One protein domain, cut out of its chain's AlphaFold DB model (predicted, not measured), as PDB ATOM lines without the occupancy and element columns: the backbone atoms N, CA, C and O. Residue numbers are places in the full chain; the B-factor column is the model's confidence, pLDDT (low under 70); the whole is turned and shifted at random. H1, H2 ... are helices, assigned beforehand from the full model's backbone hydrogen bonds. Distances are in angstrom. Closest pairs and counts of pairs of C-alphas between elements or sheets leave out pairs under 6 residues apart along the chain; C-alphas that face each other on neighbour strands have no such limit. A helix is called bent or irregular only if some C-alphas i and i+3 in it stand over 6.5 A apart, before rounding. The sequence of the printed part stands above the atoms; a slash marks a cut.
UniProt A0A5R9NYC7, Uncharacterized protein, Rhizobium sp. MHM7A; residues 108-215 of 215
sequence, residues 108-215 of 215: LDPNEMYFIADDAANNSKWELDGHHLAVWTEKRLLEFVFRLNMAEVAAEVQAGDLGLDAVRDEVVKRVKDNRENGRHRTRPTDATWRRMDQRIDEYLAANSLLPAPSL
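This is residues 108 to 215 of the 215 residues of an uncharacterized protein of Rhizobium sp. MHM7A (UniProt A0A5R9NYC7). Three helices, H2, H3 and H4, stand side by side as an up-and-down bundle in which H4 is only loosely held, and a fourth, H1, crosses the long H2 and packs on residues 136 to 144 of it. A tail, residues 209 to 215, sticks out and adds to the length. The printed part has 108 residues, with four named helices in the order H1, H2, H3, H4 and no named strand: the class is all helix. It is compact, with a radius of gyration of the C-alphas of 14.9 A, and spans 53 by 26 by 22 A.

Start at H1, residues 110 to 123, and look for H2, residues 132 to 159: the two touch, opposite ways at a steep tilt of 49 degrees, and their closest C-alphas, of Ala 117 and Arg 140, are 5.0 A apart. H2 then forms a hairpin with H3, residues 164 to 180, which it touches with its residues 145 to 157 alone. Their closest C-alphas, of Asn 149 and Val 171, are 5.8 A apart, at a shallow tilt of 34.7 degrees, only just short of steep. H3 forms a second hairpin with H4, residues 190 to 208; they only just touch, with 3 pairs of C-alphas within 8 A, the closest being Arg 168 and Ile 200 at 6.4 A. H2 and H4 run the same way and are close but not clearly touching, their closest C-alphas, of Met 150 and Ile 200, 8.0 A apart. H1 is apart from H3 and from H4. Residues 128 to 129 make a short antiparallel pairing with residues 187 to 188. In H4 every O i to N i+4 pair is within hydrogen-bond range; in H1 it is 8 of 10, in H2 23 of 24 and in H3 11 of 13.

Find C-alpha 110 at (163.682, 183.825, 121.843); from there H1 runs 19.3 A to Asn 123. H2 begins at C-alpha 132, at (182.233, 164.951, 119.156), and runs 40.5 A to Ala 159. H3 covers 25.3 A and is irregular: C-alphas 165 and 168 are 7.2 A apart. H4 runs 26.5 A and ends at C-alpha 208, at (169.227, 187.368, 147.877).

The outline is only just a rod; the two C-alphas farthest apart, of His 131 and Leu 215, are 53.7 A apart. The printed part has no cut; the link from H2 to H3 is tight, and those from H1 to H2 and from H3 to H4 are short. Look for pLDDT under 70 at residues 123 to 124 and 208 to 215; the mean of the printed part is 86.7.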
ATOM      1  N   LEU A 108     161.602 187.239 127.479       95.50
ATOM      2  CA  LEU A 108     162.901 187.150 126.799       95.50
ATOM      3  C   LEU A 108     162.734 187.006 125.278       95.50
ATOM      4  O   LEU A 108     161.877 186.249 124.822       95.50
ATOM      5  N   ASP A 109     163.581 187.677 124.479       94.38
ATOM      6  CA  ASP A 109     163.595 187.492 123.017       94.38
ATOM      7  C   ASP A 109     164.116 186.078 122.686       94.38
ATOM      8  O   ASP A 109     165.290 185.765 122.924       94.38
ATOM      9  N   PRO A 110     163.286 185.203 122.093       94.50
ATOM     10  CA  PRO A 110     163.682 183.825 121.843       94.50
ATOM     11  C   PRO A 110     164.787 183.678 120.788       94.50
ATOM     12  O   PRO A 110     165.532 182.697 120.817       94.50
ATOM     13  N   ASN A 111     164.916 184.622 119.849       92.31
ATOM     14  CA  ASN A 111     166.017 184.618 118.884       92.31
ATOM     15  C   ASN A 111     167.330 185.037 119.550       92.31
ATOM     16  O   ASN A 111     168.373 184.469 119.238       92.31
ATOM     17  N   GLU A 112     167.290 185.986 120.486       93.25
ATOM     18  CA  GLU A 112     168.470 186.344 121.278       93.25
ATOM     19  C   GLU A 112     168.932 185.164 122.140       93.25
ATOM     20  O   GLU A 112     170.112 184.814 122.120       93.25
ATOM     21  N   MET A 113     167.999 184.474 122.805       94.19
ATOM     22  CA  MET A 113     168.314 183.271 123.585       94.19
ATOM     23  C   MET A 113     168.922 182.161 122.725       94.19
ATOM     24  O   MET A 113     169.857 181.492 123.167       94.19
ATOM     25  N   TYR A 114     168.445 181.993 121.485       93.12
ATOM     26  CA  TYR A 114     169.082 181.096 120.521       93.12
ATOM     27  C   TYR A 114     170.535 181.510 120.260       93.12
ATOM     28  O   TYR A 114     171.421 180.668 120.352       93.12
ATOM     29  N   PHE A 115     170.802 182.784 119.944       90.81
ATOM     30  CA  PHE A 115     172.153 183.233 119.587       90.81
ATOM     31  C   PHE A 115     173.132 183.133 120.759       90.81
ATOM     32  O   PHE A 115     174.268 182.706 120.560       90.81
ATOM     33  N   ILE A 116     172.686 183.443 121.979       90.25
ATOM     34  CA  ILE A 116     173.482 183.239 123.198       90.25
ATOM     35  C   ILE A 116     173.815 181.753 123.377       90.25
ATOM     36  O   ILE A 116     174.948 181.402 123.699       90.25
ATOM     37  N   ALA A 117     172.840 180.866 123.163       91.75
ATOM     38  CA  ALA A 117     173.052 179.427 123.268       91.75
ATOM     39  C   ALA A 117     173.932 178.860 122.142       91.75
ATOM     40  O   ALA A 117     174.713 177.941 122.380       91.75
ATOM     41  N   ASP A 118     173.847 179.409 120.932       89.38
ATOM     42  CA  ASP A 118     174.688 179.017 119.796       89.38
ATOM     43  C   ASP A 118     176.158 179.388 120.051       89.38
ATOM     44  O   ASP A 118     177.055 178.571 119.834       89.38
ATOM     45  N   ASP A 119     176.400 180.568 120.631       86.00
ATOM     46  CA  ASP A 119     177.727 181.017 121.068       86.00
ATOM     47  C   ASP A 119     178.283 180.199 122.251       86.00
ATOM     48  O   ASP A 119     179.495 180.050 122.439       86.00
ATOM     49  N   ALA A 120     177.398 179.566 123.020       77.44
ATOM     50  CA  ALA A 120     177.763 178.741 124.162       77.44
ATOM     51  C   ALA A 120     178.636 177.540 123.769       77.44
ATOM     52  O   ALA A 120     179.483 177.126 124.559       77.44
ATOM     53  N   ALA A 121     178.520 177.005 122.551       71.69
ATOM     54  CA  ALA A 121     179.447 175.972 122.084       71.69
ATOM     55  C   ALA A 121     180.921 176.415 122.116       71.69
ATOM     56  O   ALA A 121     181.801 175.568 122.290       71.69
ATOM     57  N   ASN A 122     181.175 177.716 121.956       70.62
ATOM     58  CA  ASN A 122     182.513 178.298 121.928       70.62
ATOM     59  C   ASN A 122     182.937 178.814 123.310       70.62
ATOM     60  O   ASN A 122     184.093 178.657 123.695       70.62
ATOM     61  N   ASN A 123     181.996 179.390 124.069       67.31
ATOM     62  CA  ASN A 123     182.301 180.146 125.291       67.31
ATOM     63  C   ASN A 123     181.851 179.473 126.598       67.31
ATOM     64  O   ASN A 123     182.339 179.820 127.675       67.31
ATOM     65  N   SER A 124     180.960 178.483 126.536       62.44
ATOM     66  CA  SER A 124     180.520 177.722 127.708       62.44
ATOM     67  C   SER A 124     181.167 176.337 127.723       62.44
ATOM     68  O   SER A 124     181.020 175.518 126.813       62.44
ATOM     69  N   LYS A 125     181.918 176.055 128.789       70.38
ATOM     70  CA  LYS A 125     182.569 174.757 129.003       70.38
ATOM     71  C   LYS A 125     181.576 173.734 129.557       70.38
ATOM     72  O   LYS A 125     181.826 173.129 130.592       70.38
ATOM     73  N   TRP A 126     180.433 173.547 128.897       89.06
ATOM     74  CA  TRP A 126     179.651 172.336 129.128       89.06
ATOM     75  C   TRP A 126     180.528 171.151 128.723       89.06
ATOM     76  O   TRP A 126     180.961 171.046 127.573       89.06
ATOM     77  N   GLU A 127     180.861 170.302 129.684       90.19
ATOM     78  CA  GLU A 127     181.678 169.110 129.490       90.19
ATOM     79  C   GLU A 127     180.745 167.908 129.377       90.19
ATOM     80  O   GLU A 127     180.090 167.501 130.338       90.19
ATOM     81  N   LEU A 128     180.618 167.396 128.155       91.25
ATOM     82  CA  LEU A 128     179.717 166.303 127.825       91.25
ATOM     83  C   LEU A 128     180.532 165.144 127.256       91.25
ATOM     84  O   LEU A 128     181.329 165.352 126.340       91.25
ATOM     85  N   ASP A 129     180.272 163.940 127.748       90.56
ATOM     86  CA  ASP A 129     180.827 162.706 127.200       90.56
ATOM     87  C   ASP A 129     179.978 162.226 126.024       90.56
ATOM     88  O   ASP A 129     178.748 162.188 126.106       90.56
ATOM     89  N   GLY A 130     180.617 161.822 124.927       89.06
ATOM     90  CA  GLY A 130     179.941 161.274 123.753       89.06
ATOM     91  C   GLY A 130     180.680 161.562 122.449       89.06
ATOM     92  O   GLY A 130     181.814 162.037 122.435       89.06
ATOM     93  N   HIS A 131     180.029 161.275 121.323       86.31
ATOM     94  CA  HIS A 131     180.595 161.549 120.002       86.31
ATOM     95  C   HIS A 131     180.739 163.063 119.762       86.31
ATOM     96  O   HIS A 131     179.779 163.804 119.958       86.31
ATOM     97  N   HIS A 132     181.893 163.522 119.265       81.31
ATOM     98  CA  HIS A 132     182.233 164.951 119.156       81.31
ATOM     99  C   HIS A 132     181.173 165.822 118.441       81.31
ATOM    100  O   HIS A 132     180.834 166.894 118.935       81.31
ATOM    101  N   LEU A 133     180.591 165.353 117.325       81.50
ATOM    102  CA  LEU A 133     179.508 166.083 116.638       81.50
ATOM    103  C   LEU A 133     178.239 166.201 117.494       81.50
ATOM    104  O   LEU A 133     177.587 167.240 117.489       81.50
ATOM    105  N   ALA A 134     177.900 165.147 118.246       83.75
ATOM    106  CA  ALA A 134     176.754 165.174 119.150       83.75
ATOM    107  C   ALA A 134     177.024 166.122 120.324       83.75
ATOM    108  O   ALA A 134     176.158 166.911 120.682       83.75
ATOM    109  N   VAL A 135     178.250 166.114 120.854       86.62
ATOM    110  CA  VAL A 135     178.699 167.045 121.896       86.62
ATOM    111  C   VAL A 135     178.516 168.492 121.454       86.62
ATOM    112  O   VAL A 135     177.916 169.269 122.188       86.62
ATOM    113  N   TRP A 136     178.954 168.869 120.254       84.75
ATOM    114  CA  TRP A 136     178.862 170.263 119.811       84.75
ATOM    115  C   TRP A 136     177.418 170.787 119.720       84.75
ATOM    116  O   TRP A 136     177.127 171.902 120.158       84.75
ATOM    117  N   THR A 137     176.486 169.981 119.211       87.19
ATOM    118  CA  THR A 137     175.059 170.343 119.177       87.19
ATOM    119  C   THR A 137     174.414 170.298 120.561       87.19
ATOM    120  O   THR A 137     173.697 171.226 120.937       87.19
ATOM    121  N   GLU A 138     174.705 169.275 121.363       90.00
ATOM    122  CA  GLU A 138     174.080 169.107 122.677       90.00
ATOM    123  C   GLU A 138     174.579 170.116 123.719       90.00
ATOM    124  O   GLU A 138     173.819 170.440 124.627       90.00
ATOM    125  N   LYS A 139     175.780 170.698 123.573       91.44
ATOM    126  CA  LYS A 139     176.211 171.839 124.406       91.44
ATOM    127  C   LYS A 139     175.308 173.061 124.218       91.44
ATOM    128  O   LYS A 139     174.908 173.679 125.201       91.44
ATOM    129  N   ARG A 140     174.968 173.388 122.968       91.69
ATOM    130  CA  ARG A 140     174.098 174.529 122.627       91.69
ATOM    131  C   ARG A 140     172.674 174.289 123.115       91.69
ATOM    132  O   ARG A 140     172.082 175.148 123.762       91.69
ATOM    133  N   LEU A 141     172.165 173.075 122.900       91.31
ATOM    134  CA  LEU A 141     170.860 172.671 123.421       91.31
ATOM    135  C   LEU A 141     170.816 172.706 124.955       91.31
ATOM    136  O   LEU A 141     169.834 173.185 125.517       91.31
ATOM    137  N   LEU A 142     171.865 172.231 125.634       92.44
ATOM    138  CA  LEU A 142     171.939 172.269 127.093       92.44
ATOM    139  C   LEU A 142     171.939 173.707 127.615       92.44
ATOM    140  O   LEU A 142     171.200 173.988 128.553       92.44
ATOM    141  N   GLU A 143     172.695 174.619 126.995       94.38
ATOM    142  CA  GLU A 143     172.650 176.040 127.360       94.38
ATOM    143  C   GLU A 143     171.237 176.610 127.209       94.38
ATOM    144  O   GLU A 143     170.732 177.263 128.123       94.38
ATOM    145  N   PHE A 144     170.594 176.347 126.071       94.44
ATOM    146  CA  PHE A 144     169.254 176.844 125.774       94.44
ATOM    147  C   PHE A 144     168.225 176.339 126.794       94.44
ATOM    148  O   PHE A 144     167.466 177.125 127.359       94.44
ATOM    149  N   VAL A 145     168.244 175.038 127.095       94.25
ATOM    150  CA  VAL A 145     167.352 174.412 128.082       94.25
ATOM    151  C   VAL A 145     167.647 174.912 129.495       94.25
ATOM    152  O   VAL A 145     166.715 175.216 130.237       94.25
ATOM    153  N   PHE A 146     168.917 175.017 129.887       95.12
ATOM    154  CA  PHE A 146     169.290 175.523 131.208       95.12
ATOM    155  C   PHE A 146     168.776 176.952 131.412       95.12
ATOM    156  O   PHE A 146     168.112 177.226 132.408       95.12
ATOM    157  N   ARG A 147     169.006 177.844 130.441       95.00
ATOM    158  CA  ARG A 147     168.517 179.230 130.499       95.00
ATOM    159  C   ARG A 147     167.004 179.319 130.565       95.00
ATOM    160  O   ARG A 147     166.498 180.141 131.319       95.00
ATOM    161  N   LEU A 148     166.297 178.482 129.806       96.38
ATOM    162  CA  LEU A 148     164.840 178.467 129.836       96.38
ATOM    163  C   LEU A 148     164.324 178.122 131.233       96.38
ATOM    164  O   LEU A 148     163.511 178.855 131.783       96.38
ATOM    165  N   ASN A 149     164.845 177.044 131.822       96.81
ATOM    166  CA  ASN A 149     164.422 176.620 133.154       96.81
ATOM    167  C   ASN A 149     164.824 177.638 134.230       96.81
ATOM    168  O   ASN A 149     164.030 177.897 135.124       96.81
ATOM    169  N   MET A 150     166.002 178.264 134.118       95.88
ATOM    170  CA  MET A 150     166.385 179.376 134.997       95.88
ATOM    171  C   MET A 150     165.404 180.549 134.901       95.88
ATOM    172  O   MET A 150     165.008 181.087 135.928       95.88
ATOM    173  N   ALA A 151     165.006 180.946 133.690       95.69
ATOM    174  CA  ALA A 151     164.110 182.081 133.482       95.69
ATOM    175  C   ALA A 151     162.680 181.800 133.975       95.69
ATOM    176  O   ALA A 151     162.063 182.664 134.588       95.69
ATOM    177  N   GLU A 152     162.164 180.591 133.754       96.19
ATOM    178  CA  GLU A 152     160.849 180.186 134.266       96.19
ATOM    179  C   GLU A 152     160.831 180.082 135.788       96.19
ATOM    180  O   GLU A 152     159.932 180.623 136.420       96.19
ATOM    181  N   VAL A 153     161.850 179.459 136.387       95.69
ATOM    182  CA  VAL A 153     161.969 179.386 137.849       95.69
ATOM    183  C   VAL A 153     162.124 180.785 138.452       95.69
ATOM    184  O   VAL A 153     161.510 181.085 139.472       95.69
ATOM    185  N   ALA A 154     162.882 181.676 137.810       93.06
ATOM    186  CA  ALA A 154     162.979 183.070 138.233       93.06
ATOM    187  C   ALA A 154     161.618 183.784 138.203       93.06
ATOM    188  O   ALA A 154     161.279 184.493 139.149       93.06
ATOM    189  N   ALA A 155     160.825 183.570 137.149       93.25
ATOM    190  CA  ALA A 155     159.482 184.129 137.042       93.25
ATOM    191  C   ALA A 155     158.531 183.570 138.120       93.25
ATOM    192  O   ALA A 155     157.756 184.331 138.694       93.25
ATOM    193  N   GLU A 156     158.621 182.277 138.445       94.50
ATOM    194  CA  GLU A 156     157.842 181.643 139.523       94.50
ATOM    195  C   GLU A 156     158.202 182.206 140.904       94.50
ATOM    196  O   GLU A 156     157.314 182.494 141.706       94.50
ATOM    197  N   VAL A 157     159.491 182.446 141.169       93.56
ATOM    198  CA  VAL A 157     159.937 183.123 142.397       93.56
ATOM    199  C   VAL A 157     159.384 184.546 142.470       93.56
ATOM    200  O   VAL A 157     158.873 184.955 143.508       93.56
ATOM    201  N   GLN A 158     159.454 185.302 141.372       90.31
ATOM    202  CA  GLN A 158     158.923 186.669 141.312       90.31
ATOM    203  C   GLN A 158     157.401 186.720 141.501       90.31
ATOM    204  O   GLN A 158     156.892 187.671 142.090       90.31
ATOM    205  N   ALA A 159     156.682 185.701 141.027       91.56
ATOM    206  CA  ALA A 159     155.242 185.559 141.222       91.56
ATOM    207  C   ALA A 159     154.859 185.116 142.647       91.56
ATOM    208  O   ALA A 159     153.691 185.221 143.020       91.56
ATOM    209  N   GLY A 160     155.823 184.650 143.451       92.00
ATOM    210  CA  GLY A 160     155.586 184.087 144.782       92.00
ATOM    211  C   GLY A 160     155.120 182.627 144.771       92.00
ATOM    212  O   GLY A 160     154.737 182.107 145.818       92.00
ATOM    213  N   ASP A 161     155.173 181.960 143.616       94.00
ATOM    214  CA  ASP A 161     154.768 180.560 143.445       94.00
ATOM    215  C   ASP A 161     155.866 179.574 143.897       94.00
ATOM    216  O   ASP A 161     155.583 178.402 144.157       94.00
ATOM    217  N   LEU A 162     157.116 180.042 144.013       92.88
ATOM    218  CA  LEU A 162     158.267 179.252 144.452       92.88
ATOM    219  C   LEU A 162     159.151 180.033 145.439       92.88
ATOM    220  O   LEU A 162     159.477 181.199 145.218       92.88
ATOM    221  N   GLY A 163     159.591 179.376 146.513       91.12
ATOM    222  CA  GLY A 163     160.586 179.926 147.440       91.12
ATOM    223  C   GLY A 163     161.998 179.948 146.842       91.12
ATOM    224  O   GLY A 163     162.370 179.073 146.060       91.12
ATOM    225  N   LEU A 164     162.817 180.937 147.230       89.69
ATOM    226  CA  LEU A 164     164.221 181.041 146.793       89.69
ATOM    227  C   LEU A 164     165.061 179.810 147.175       89.69
ATOM    228  O   LEU A 164     165.986 179.445 146.452       89.69
ATOM    229  N   ASP A 165     164.732 179.163 148.290       90.44
ATOM    230  CA  ASP A 165     165.366 177.942 148.790       90.44
ATOM    231  C   ASP A 165     165.110 176.718 147.897       90.44
ATOM    232  O   ASP A 165     165.953 175.825 147.829       90.44
ATOM    233  N   ALA A 166     164.003 176.705 147.150       93.62
ATOM    234  CA  ALA A 166     163.631 175.613 146.250       93.62
ATOM    235  C   ALA A 166     164.179 175.763 144.815       93.62
ATOM    236  O   ALA A 166     164.116 174.818 144.025       93.62
ATOM    237  N   VAL A 167     164.740 176.927 144.459       93.06
ATOM    238  CA  VAL A 167     165.199 177.248 143.091       93.06
ATOM    239  C   VAL A 167     166.189 176.224 142.552       93.06
ATOM    240  O   VAL A 167     166.058 175.787 141.408       93.06
ATOM    241  N   ARG A 168     167.192 175.841 143.352       95.06
ATOM    242  CA  ARG A 168     168.233 174.908 142.900       95.06
ATOM    243  C   ARG A 168     167.628 173.573 142.502       95.06
ATOM    244  O   ARG A 168     167.867 173.101 141.389       95.06
ATOM    245  N   ASP A 169     166.868 172.984 143.414       95.38
ATOM    246  CA  ASP A 169     166.298 171.657 143.229       95.38
ATOM    247  C   ASP A 169     165.356 171.646 142.027       95.38
ATOM    248  O   ASP A 169     165.425 170.733 141.200       95.38
ATOM    249  N   GLU A 170     164.555 172.699 141.862       96.88
ATOM    250  CA  GLU A 170     163.612 172.804 140.753       96.88
ATOM    251  C   GLU A 170     164.318 172.983 139.395       96.88
ATOM    252  O   GLU A 170     163.985 172.285 138.434       96.88
ATOM    253  N   VAL A 171     165.352 173.829 139.300       95.94
ATOM    254  CA  VAL A 171     166.136 173.982 138.058       95.94
ATOM    255  C   VAL A 171     166.827 172.671 137.683       95.94
ATOM    256  O   VAL A 171     166.724 172.222 136.535       95.94
ATOM    257  N   VAL A 172     167.517 172.034 138.633       94.94
ATOM    258  CA  VAL A 172     168.251 170.782 138.386       94.94
ATOM    259  C   VAL A 172     167.293 169.671 137.968       94.94
ATOM    260  O   VAL A 172     167.574 168.954 137.002       94.94
ATOM    261  N   LYS A 173     166.147 169.549 138.644       95.81
ATOM    262  CA  LYS A 173     165.090 168.597 138.299       95.81
ATOM    263  C   LYS A 173     164.592 168.813 136.872       95.81
ATOM    264  O   LYS A 173     164.670 167.888 136.068       95.81
ATOM    265  N   ARG A 174     164.185 170.033 136.498       95.50
ATOM    266  CA  ARG A 174     163.670 170.310 135.142       95.50
ATOM    267  C   ARG A 174     164.701 170.054 134.045       95.50
ATOM    268  O   ARG A 174     164.343 169.610 132.948       95.50
ATOM    269  N   VAL A 175     165.980 170.324 134.307       92.94
ATOM    270  CA  VAL A 175     167.057 170.002 133.360       92.94
ATOM    271  C   VAL A 175     167.217 168.489 133.212       92.94
ATOM    272  O   VAL A 175     167.300 168.008 132.078       92.94
ATOM    273  N   LYS A 176     167.232 167.735 134.318       92.31
ATOM    274  CA  LYS A 176     167.297 166.264 134.291       92.31
ATOM    275  C   LYS A 176     166.104 165.673 133.544       92.31
ATOM    276  O   LYS A 176     166.324 164.918 132.600       92.31
ATOM    277  N   ASP A 177     164.889 166.125 133.838       91.19
ATOM    278  CA  ASP A 177     163.668 165.683 133.157       91.19
ATOM    279  C   ASP A 177     163.733 165.954 131.643       91.19
ATOM    280  O   ASP A 177     163.356 165.106 130.830       91.19
ATOM    281  N   ASN A 178     164.257 167.110 131.217       88.06
ATOM    282  CA  ASN A 178     164.461 167.407 129.791       88.06
ATOM    283  C   ASN A 178     165.490 166.481 129.127       88.06
ATOM    284  O   ASN A 178     165.397 166.212 127.920       88.06
ATOM    285  N   ARG A 179     166.487 166.015 129.886       86.25
ATOM    286  CA  ARG A 179     167.480 165.057 129.398       86.25
ATOM    287  C   ARG A 179     166.935 163.637 129.349       86.25
ATOM    288  O   ARG A 179     167.141 162.969 128.348       86.25
ATOM    289  N   GLU A 180     166.203 163.189 130.354       83.06
ATOM    290  CA  GLU A 180     165.631 161.836 130.377       83.06
ATOM    291  C   GLU A 180     164.534 161.660 129.321       83.06
ATOM    292  O   GLU A 180     164.488 160.651 128.620       83.06
ATOM    293  N   ASN A 181     163.710 162.690 129.114       77.31
ATOM    294  CA  ASN A 181     162.669 162.690 128.083       77.31
ATOM    295  C   ASN A 181     163.200 163.017 126.673       77.31
ATOM    296  O   ASN A 181     162.435 163.075 125.702       77.31
ATOM    297  N   GLY A 182     164.498 163.292 126.533       70.81
ATOM    298  CA  GLY A 182     165.147 163.557 125.254       70.81
ATOM    299  C   GLY A 182     165.977 162.367 124.780       70.81
ATOM    300  O   GLY A 182     166.610 161.675 125.565       70.81
ATOM    301  N   ARG A 183     166.048 162.151 123.462       71.81
ATOM    302  CA  ARG A 183     166.968 161.168 122.862       71.81
ATOM    303  C   ARG A 183     168.386 161.742 122.753       71.81
ATOM    304  O   ARG A 183     168.917 161.872 121.650       71.81
ATOM    305  N   HIS A 184     168.965 162.132 123.885       83.00
ATOM    306  CA  HIS A 184     170.321 162.682 123.942       83.00
ATOM    307  C   HIS A 184     171.358 161.572 123.755       83.00
ATOM    308  O   HIS A 184     171.219 160.475 124.296       83.00
ATOM    309  N   ARG A 185     172.399 161.858 122.977       85.62
ATOM    310  CA  ARG A 185     173.512 160.945 122.681       85.62
ATOM    311  C   ARG A 185     174.752 161.249 123.516       85.62
ATOM    312  O   ARG A 185     175.730 160.510 123.420       85.62
ATOM    313  N   THR A 186     174.724 162.317 124.310       90.00
ATOM    314  CA  THR A 186     175.798 162.672 125.240       90.00
ATOM    315  C   THR A 186     175.359 162.553 126.692       90.00
ATOM    316  O   THR A 186     174.165 162.476 126.998       90.00
ATOM    317  N   ARG A 187     176.334 162.549 127.602       90.56
ATOM    318  CA  ARG A 187     176.114 162.503 129.050       90.56
ATOM    319  C   ARG A 187     176.799 163.696 129.725       90.56
ATOM    320  O   ARG A 187     177.958 163.958 129.415       90.56
ATOM    321  N   PRO A 188     176.117 164.430 130.622       92.25
ATOM    322  CA  PRO A 188     176.770 165.406 131.488       92.25
ATOM    323  C   PRO A 188     177.871 164.762 132.330       92.25
ATOM    324  O   PRO A 188     177.623 163.737 132.964       92.25
ATOM    325  N   THR A 189     179.047 165.385 132.385       93.56
ATOM    326  CA  THR A 189     180.082 165.040 133.366       93.56
ATOM    327  C   THR A 189     179.820 165.729 134.709       93.56
ATOM    328  O   THR A 189     179.018 166.665 134.806       93.56
ATOM    329  N   ASP A 190     180.569 165.349 135.744       93.75
ATOM    330  CA  ASP A 190     180.565 166.050 137.035       93.75
ATOM    331  C   ASP A 190     180.971 167.526 136.908       93.75
ATOM    332  O   ASP A 190     180.520 168.377 137.674       93.75
ATOM    333  N   ALA A 191     181.822 167.869 135.935       93.06
ATOM    334  CA  ALA A 191     182.173 169.260 135.657       93.06
ATOM    335  C   ALA A 191     180.977 170.050 135.105       93.06
ATOM    336  O   ALA A 191     180.777 171.199 135.502       93.06
ATOM    337  N   THR A 192     180.138 169.429 134.267       93.50
ATOM    338  CA  THR A 192     178.883 170.045 133.807       93.50
ATOM    339  C   THR A 192     177.937 170.329 134.965       93.50
ATOM    340  O   THR A 192     177.423 171.443 135.057       93.50
ATOM    341  N   TRP A 193     177.737 169.369 135.871       93.44
ATOM    342  CA  TRP A 193     176.860 169.576 137.026       93.44
ATOM    343  C   TRP A 193     177.396 170.651 137.971       93.44
ATOM    344  O   TRP A 193     176.666 171.580 138.297       93.44
ATOM    345  N   ARG A 194     178.697 170.634 138.290       93.19
ATOM    346  CA  ARG A 194     179.320 171.699 139.097       93.19
ATOM    347  C   ARG A 194     179.185 173.082 138.463       93.19
ATOM    348  O   ARG A 194     178.949 174.060 139.165       93.19
ATOM    349  N   ARG A 195     179.323 173.188 137.137       92.31
ATOM    350  CA  ARG A 195     179.139 174.466 136.433       92.31
ATOM    351  C   ARG A 195     177.689 174.941 136.490       92.31
ATOM    352  O   ARG A 195     177.454 176.143 136.579       92.31
ATOM    353  N   MET A 196     176.735 174.017 136.423       93.88
ATOM    354  CA  MET A 196     175.317 174.322 136.602       93.88
ATOM    355  C   MET A 196     175.053 174.866 138.003       93.88
ATOM    356  O   MET A 196     174.493 175.952 138.126       93.88
ATOM    357  N   ASP A 197     175.537 174.163 139.028       94.19
ATOM    358  CA  ASP A 197     175.415 174.577 140.424       94.19
ATOM    359  C   ASP A 197     175.983 175.976 140.648       94.19
ATOM    360  O   ASP A 197     175.295 176.830 141.196       94.19
ATOM    361  N   GLN A 198     177.185 176.241 140.129       94.00
ATOM    362  CA  GLN A 198     177.820 177.553 140.223       94.00
ATOM    363  C   GLN A 198     176.944 178.670 139.631       94.00
ATOM    364  O   GLN A 198     176.834 179.746 140.209       94.00
ATOM    365  N   ARG A 199     176.315 178.442 138.474       93.19
ATOM    366  CA  ARG A 199     175.470 179.459 137.822       93.19
ATOM    367  C   ARG A 199     174.150 179.683 138.555       93.19
ATOM    368  O   ARG A 199     173.624 180.792 138.526       93.19
ATOM    369  N   ILE A 200     173.618 178.644 139.197       94.75
ATOM    370  CA  ILE A 200     172.461 178.766 140.090       94.75
ATOM    371  C   ILE A 200     172.853 179.597 141.319       94.75
ATOM    372  O   ILE A 200     172.123 180.514 141.683       94.75
ATOM    373  N   ASP A 201     174.024 179.344 141.909       93.38
ATOM    374  CA  ASP A 201     174.550 180.131 143.033       93.38
ATOM    375  C   ASP A 201     174.757 181.603 142.678       93.38
ATOM    376  O   ASP A 201     174.350 182.479 143.435       93.38
ATOM    377  N   GLU A 202     175.335 181.887 141.509       91.94
ATOM    378  CA  GLU A 202     175.500 183.253 140.997       91.94
ATOM    379  C   GLU A 202     174.143 183.980 140.907       91.94
ATOM    380  O   GLU A 202     174.026 185.137 141.316       91.94
ATOM    381  N   TYR A 203     173.096 183.293 140.434       88.69
ATOM    382  CA  TYR A 203     171.736 183.834 140.393       88.69
ATOM    383  C   TYR A 203     171.159 184.067 141.796       88.69
ATOM    384  O   TYR A 203     170.623 185.144 142.071       88.69
ATOM    385  N   LEU A 204     171.271 183.088 142.696       89.88
ATOM    386  CA  LEU A 204     170.755 183.193 144.061       89.88
ATOM    387  C   LEU A 204     171.453 184.308 144.842       89.88
ATOM    388  O   LEU A 204     170.786 185.085 145.522       89.88
ATOM    389  N   ALA A 205     172.771 184.446 144.705       88.81
ATOM    390  CA  ALA A 205     173.543 185.520 145.325       88.81
ATOM    391  C   ALA A 205     173.103 186.905 144.823       88.81
ATOM    392  O   ALA A 205     172.946 187.829 145.617       88.81
ATOM    393  N   ALA A 206     172.841 187.046 143.520       86.44
ATOM    394  CA  ALA A 206     172.364 188.306 142.950       86.44
ATOM    395  C   ALA A 206     170.956 188.695 143.442       86.44
ATOM    396  O   ALA A 206     170.667 189.881 143.589       86.44
ATOM    397  N   ASN A 207     170.092 187.713 143.719       78.62
ATOM    398  CA  ASN A 207     168.689 187.951 144.083       78.62
ATOM    399  C   ASN A 207     168.413 187.911 145.597       78.62
ATOM    400  O   ASN A 207     167.406 188.451 146.040       78.62
ATOM    401  N   SER A 208     169.305 187.336 146.404       69.38
ATOM    402  CA  SER A 208     169.227 187.368 147.877       69.38
ATOM    403  C   SER A 208     169.640 188.716 148.484       69.38
ATOM    404  O   SER A 208     169.349 188.982 149.646       69.38
ATOM    405  N   LEU A 209     170.280 189.585 147.694       58.47
ATOM    406  CA  LEU A 209     170.639 190.957 148.071       58.47
ATOM    407  C   LEU A 209     169.523 191.983 147.801       58.47
ATOM    408  O   LEU A 209     169.696 193.164 148.103       58.47
ATOM    409  N   LEU A 210     168.391 191.563 147.229       50.00
ATOM    410  CA  LEU A 210     167.253 192.449 147.004       50.00
ATOM    411  C   LEU A 210     166.475 192.629 148.321       50.00
ATOM    412  O   LEU A 210     166.139 191.634 148.966       50.00
ATOM    413  N   PRO A 211     166.194 193.874 148.754       43.91
ATOM    414  CA  PRO A 211     165.412 194.109 149.960       43.91
ATOM    415  C   PRO A 211     164.034 193.460 149.813       43.91
ATOM    416  O   PRO A 211     163.432 193.513 148.740       43.91
ATOM    417  N   ALA A 212     163.544 192.851 150.899       44.88
ATOM    418  CA  ALA A 212     162.207 192.273 150.935       44.88
ATOM    419  C   ALA A 212     161.181 193.312 150.441       44.88
ATOM    420  O   ALA A 212     161.283 194.484 150.829       44.88
ATOM    421  N   PRO A 213     160.220 192.920 149.582       42.53
ATOM    422  CA  PRO A 213     159.220 193.847 149.081       42.53
ATOM    423  C   PRO A 213     158.493 194.481 150.265       42.53
ATOM    424  O   PRO A 213     158.042 193.791 151.181       42.53
ATOM    425  N   SER A 214     158.450 195.812 150.271       39.78
ATOM    426  CA  SER A 214     157.714 196.583 151.267       39.78
ATOM    427  C   SER A 214     156.236 196.225 151.127       39.78
ATOM    428  O   SER A 214     155.663 196.457 150.062       39.78
ATOM    429  N   LEU A 215     155.664 195.608 152.165       37.88
ATOM    430  CA  LEU A 215     154.224 195.367 152.281       37.88
ATOM    431  C   LEU A 215     153.453 196.685 152.402       37.88
ATOM    432  O   LEU A 215     153.969 197.600 153.087       37.88
TER     433      LEU A 215